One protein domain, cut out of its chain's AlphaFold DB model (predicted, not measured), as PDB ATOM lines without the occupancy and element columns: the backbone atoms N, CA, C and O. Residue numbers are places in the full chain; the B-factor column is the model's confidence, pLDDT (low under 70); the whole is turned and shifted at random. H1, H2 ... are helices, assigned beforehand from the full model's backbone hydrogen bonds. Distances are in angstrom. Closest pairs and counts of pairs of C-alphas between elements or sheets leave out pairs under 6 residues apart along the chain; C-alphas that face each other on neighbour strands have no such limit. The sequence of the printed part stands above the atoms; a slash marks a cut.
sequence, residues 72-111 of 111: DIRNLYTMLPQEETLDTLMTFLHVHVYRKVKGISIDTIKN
ATOM      1  N   ASP A  72     175.568 271.001 233.952       88.81
ATOM      2  CA  ASP A  72     176.962 270.632 233.728       88.81
ATOM      3  C   ASP A  72     177.596 270.245 235.065       88.81
ATOM      4  O   ASP A  72     177.679 271.062 235.986       88.81
ATOM      5  N   ILE A  73     178.022 268.986 235.177       87.12
ATOM      6  CA  ILE A  73     178.713 268.485 236.364       87.12
ATOM      7  C   ILE A  73     180.211 268.665 236.145       87.12
ATOM      8  O   ILE A  73     180.854 267.932 235.391       87.12
ATOM      9  N   ARG A  74     180.789 269.641 236.843       84.62
ATOM     10  CA  ARG A  74     182.223 269.934 236.768       84.62
ATOM     11  C   ARG A  74     183.025 268.934 237.592       84.62
ATOM     12  O   ARG A  74     182.614 268.550 238.680       84.62
ATOM     13  N   ASN A  75     184.213 268.578 237.098       82.62
ATOM     14  CA  ASN A  75     185.205 267.790 237.838       82.62
ATOM     15  C   ASN A  75     184.693 266.432 238.358       82.62
ATOM     16  O   ASN A  75     185.176 265.947 239.377       82.62
ATOM     17  N   LEU A  76     183.745 265.800 237.651       84.25
ATOM     18  CA  LEU A  76     183.093 264.553 238.075       84.25
ATOM     19  C   LEU A  76     184.092 263.489 238.562       84.25
ATOM     20  O   LEU A  76     183.933 262.957 239.652       84.25
ATOM     21  N   TYR A  77     185.157 263.229 237.800       79.38
ATOM     22  CA  TYR A  77     186.144 262.200 238.147       79.38
ATOM     23  C   TYR A  77     186.931 262.483 239.431       79.38
ATOM     24  O   TYR A  77     187.327 261.541 240.106       79.38
ATOM     25  N   THR A  78     187.161 263.750 239.779       82.31
ATOM     26  CA  THR A  78     187.909 264.124 240.993       82.31
ATOM     27  C   THR A  78     186.994 264.410 242.182       82.31
ATOM     28  O   THR A  78     187.478 264.542 243.298       82.31
ATOM     29  N   MET A  79     185.690 264.559 241.943       84.69
ATOM     30  CA  MET A  79     184.680 264.820 242.974       84.69
ATOM     31  C   MET A  79     183.935 263.559 243.410       84.69
ATOM     32  O   MET A  79     183.118 263.643 244.320       84.69
ATOM     33  N   LEU A  80     184.199 262.408 242.784       84.56
ATOM     34  CA  LEU A  80     183.641 261.133 243.224       84.56
ATOM     35  C   LEU A  80     184.243 260.747 244.584       84.56
ATOM     36  O   LEU A  80     185.453 260.511 244.667       84.56
ATOM     37  N   PRO A  81     183.424 260.670 245.645       87.12
ATOM     38  CA  PRO A  81     183.894 260.281 246.963       87.12
ATOM     39  C   PRO A  81     184.174 258.769 246.945       87.12
ATOM     40  O   PRO A  81     183.297 257.965 246.619       87.12
ATOM     41  N   GLN A  82     185.438 258.382 247.131       81.69
ATOM     42  CA  GLN A  82     185.908 257.038 246.766       81.69
ATOM     43  C   GLN A  82     185.259 255.928 247.601       81.69
ATOM     44  O   GLN A  82     184.858 254.907 247.038       81.69
ATOM     45  N   GLU A  83     185.124 256.130 248.912       82.81
ATOM     46  CA  GLU A  83     184.547 255.138 249.828       82.81
ATOM     47  C   GLU A  83     183.051 254.951 249.547       82.81
ATOM     48  O   GLU A  83     182.570 253.840 249.311       82.81
ATOM     49  N   GLU A  84     182.324 256.057 249.426       88.12
ATOM     50  CA  GLU A  84     180.890 256.080 249.169       88.12
ATOM     51  C   GLU A  84     180.557 255.573 247.764       88.12
ATOM     52  O   GLU A  84     179.486 255.003 247.548       88.12
ATOM     53  N   THR A  85     181.471 255.721 246.799       87.19
ATOM     54  CA  THR A  85     181.311 255.150 245.453       87.19
ATOM     55  C   THR A  85     181.273 253.622 245.507       87.19
ATOM     56  O   THR A  85     180.438 253.010 244.836       87.19
ATOM     57  N   LEU A  86     182.131 252.993 246.319       84.81
ATOM     58  CA  LEU A  86     182.141 251.536 246.482       84.81
ATOM     59  C   LEU A  86     180.881 251.051 247.199       84.81
ATOM     60  O   LEU A  86     180.251 250.096 246.744       84.81
ATOM     61  N   ASP A  87     180.462 251.732 248.263       87.88
ATOM     62  CA  ASP A  87     179.231 251.376 248.974       87.88
ATOM     63  C   ASP A  87     177.977 251.579 248.110       87.88
ATOM     64  O   ASP A  87     177.060 250.748 248.124       87.88
ATOM     65  N   THR A  88     177.960 252.625 247.280       87.94
ATOM     66  CA  THR A  88     176.892 252.860 246.299       87.94
ATOM     67  C   THR A  88     176.860 251.749 245.255       87.94
ATOM     68  O   THR A  88     175.790 251.208 244.972       87.94
ATOM     69  N   LEU A  89     178.017 251.352 244.714       86.62
ATOM     70  CA  LEU A  89     178.115 250.248 243.759       86.62
ATOM     71  C   LEU A  89     177.616 248.934 244.377       86.62
ATOM     72  O   LEU A  89     176.845 248.211 243.748       86.62
ATOM     73  N   MET A  90     178.004 248.637 245.616       85.06
ATOM     74  CA  MET A  90     177.547 247.441 246.326       85.06
ATOM     75  C   MET A  90     176.036 247.456 246.521       85.06
ATOM     76  O   MET A  90     175.371 246.467 246.212       85.06
ATOM     77  N   THR A  91     175.484 248.581 246.973       87.12
ATOM     78  CA  THR A  91     174.037 248.753 247.147       87.12
ATOM     79  C   THR A  91     173.300 248.555 245.825       87.12
ATOM     80  O   THR A  91     172.332 247.799 245.764       87.12
ATOM     81  N   PHE A  92     173.797 249.161 244.745       87.44
ATOM     82  CA  PHE A  92     173.240 249.018 243.403       87.44
ATOM     83  C   PHE A  92     173.200 247.551 242.952       87.44
ATOM     84  O   PHE A  92     172.165 247.056 242.505       87.44
ATOM     85  N   LEU A  93     174.311 246.829 243.110       85.44
ATOM     86  CA  LEU A  93     174.403 245.422 242.725       85.44
ATOM     87  C   LEU A  93     173.444 244.536 243.537       85.44
ATOM     88  O   LEU A  93     172.783 243.671 242.957       85.44
ATOM     89  N   HIS A  94     173.304 244.791 244.841       82.94
ATOM     90  CA  HIS A  94     172.351 244.086 245.702       82.94
ATOM     91  C   HIS A  94     170.896 244.340 245.290       82.94
ATOM     92  O   HIS A  94     170.127 243.388 245.156       82.94
ATOM     93  N   VAL A  95     170.524 245.604 245.050       85.94
ATOM     94  CA  VAL A  95     169.166 245.997 244.626       85.94
ATOM     95  C   VAL A  95     168.785 245.332 243.304       85.94
ATOM     96  O   VAL A  95     167.655 244.881 243.139       85.94
ATOM     97  N   HIS A  96     169.737 245.205 242.379       81.62
ATOM     98  CA  HIS A  96     169.518 244.546 241.093       81.62
ATOM     99  C   HIS A  96     169.768 243.029 241.111       81.62
ATOM    100  O   HIS A  96     169.817 242.404 240.054       81.62
ATOM    101  N   VAL A  97     169.864 242.422 242.303       78.75
ATOM    102  CA  VAL A  97     169.966 240.967 242.538       78.75
ATOM    103  C   VAL A  97     171.181 240.331 241.855       78.75
ATOM    104  O   VAL A  97     171.249 239.120 241.625       78.75
ATOM    105  N   TYR A  98     172.209 241.128 241.583       78.69
ATOM    106  CA  TYR A  98     173.494 240.568 241.235       78.69
ATOM    107  C   TYR A  98     174.080 239.951 242.509       78.69
ATOM    108  O   TYR A  98     174.383 240.638 243.476       78.69
ATOM    109  N   ARG A  99     174.220 238.622 242.523       72.75
ATOM    110  CA  ARG A  99     175.038 237.900 243.520       72.75
ATOM    111  C   ARG A  99     176.384 237.487 242.945       72.75
ATOM    112  O   ARG A  99     177.365 237.352 243.669       72.75
ATOM    113  N   LYS A 100     176.420 237.275 241.626       73.19
ATOM    114  CA  LYS A 100     177.623 236.961 240.863       73.19
ATOM    115  C   LYS A 100     177.602 237.668 239.518       73.19
ATOM    116  O   LYS A 100     176.557 237.727 238.875       73.19
ATOM    117  N   VAL A 101     178.765 238.107 239.050       71.81
ATOM    118  CA  VAL A 101     178.965 238.582 237.673       71.81
ATOM    119  C   VAL A 101     180.072 237.737 237.051       71.81
ATOM    120  O   VAL A 101     181.157 237.627 237.614       71.81
ATOM    121  N   LYS A 102     179.788 237.050 235.934       70.88
ATOM    122  CA  LYS A 102     180.682 236.022 235.349       70.88
ATOM    123  C   LYS A 102     181.188 234.977 236.365       70.88
ATOM    124  O   LYS A 102     182.326 234.526 236.290       70.88
ATOM    125  N   GLY A 103     180.345 234.593 237.326       73.81
ATOM    126  CA  GLY A 103     180.681 233.593 238.347       73.81
ATOM    127  C   GLY A 103     181.479 234.115 239.551       73.81
ATOM    128  O   GLY A 103     181.666 233.358 240.501       73.81
ATOM    129  N   ILE A 104     181.885 235.389 239.556       74.75
ATOM    130  CA  ILE A 104     182.622 236.035 240.655       74.75
ATOM    131  C   ILE A 104     181.630 236.624 241.656       74.75
ATOM    132  O   ILE A 104     180.698 237.306 241.229       74.75
ATOM    133  N   SER A 105     181.820 236.365 242.956       78.88
ATOM    134  CA  SER A 105     180.978 236.961 244.006       78.88
ATOM    135  C   SER A 105     181.214 238.461 244.094       78.88
ATOM    136  O   SER A 105     182.351 238.921 244.007       78.88
ATOM    137  N   ILE A 106     180.151 239.226 244.311       72.06
ATOM    138  CA  ILE A 106     180.260 240.684 244.449       72.06
ATOM    139  C   ILE A 106     181.007 241.078 245.725       72.06
ATOM    140  O   ILE A 106     181.710 242.082 245.723       72.06
ATOM    141  N   ASP A 107     180.995 240.230 246.754       71.69
ATOM    142  CA  ASP A 107     181.784 240.430 247.979       71.69
ATOM    143  C   ASP A 107     183.299 240.470 247.714       71.69
ATOM    144  O   ASP A 107     184.053 241.076 248.469       71.69
ATOM    145  N   THR A 108     183.760 239.857 246.616       70.25
ATOM    146  CA  THR A 108     185.165 239.900 246.175       70.25
ATOM    147  C   THR A 108     185.545 241.253 245.567       70.25
ATOM    148  O   THR A 108     186.719 241.524 245.381       70.25
ATOM    149  N   ILE A 109     184.573 242.107 245.232       65.81
ATOM    150  CA  ILE A 109     184.828 243.457 244.709       65.81
ATOM    151  C   ILE A 109     185.051 244.453 245.866       65.81
ATOM    152  O   ILE A 109     185.643 245.506 245.646       65.81
ATOM    153  N   LYS A 110     184.590 244.137 247.091       60.94
ATOM    154  CA  LYS A 110     184.692 245.022 248.268       60.94
ATOM    155  C   LYS A 110     185.993 244.842 249.064       60.94
ATOM    156  O   LYS A 110     186.412 245.787 249.724       60.94
ATOM    157  N   ASN A 111     186.577 243.642 249.032       48.47
ATOM    158  CA  ASN A 111     187.757 243.245 249.812       48.47
ATOM    159  C   ASN A 111     189.016 243.214 248.947       48.47
ATOM    160  O   ASN A 111     190.095 243.544 249.482       48.47
TER     161      ASN A 111
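Overview. This is residues 72 to 111 of the 111 residues of the protein "Hypothetical protein" of Rotaria magnacalcarata (UniProt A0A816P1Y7). One helix, H2, makes the middle of a loose, elongated model; residues 72 to 85, which hold the short H1 and the first residues of H2, stick out at one end, and beyond its other end the chain folds back to bring the short H3 near H2. The printed part has 40 residues with three named helices, H1, H2, H3 in chain order, and no named strand: all helix. It is loose, with a radius of gyration of the C-alphas of 12.6 A and spans of 36 by 20 by 15 A.

Arrangement. H2, residues 82 to 95, is close to but not clearly touching H3, residues 107 to 110; their closest C-alphas, those of Leu 86 and Lys 110, are 7.2 A apart. H1, residues 76 to 79, is apart from both. In H2 every O i to N i+4 pair is within hydrogen-bond range; H1 and H3 are too short for such a pair.

Along the chain. H2 runs 20.2 A, from C-alpha 82 at (185.908, 257.038, 246.766) to C-alpha 95 at (169.166, 245.997, 244.626). H1 spans 5.2 A and H3 5.4 A.

Size, cuts and confidence. The printed part has no cut. The link from H2 to H3 is long, 11 residues. Residues 109 to 111 have pLDDT under 70.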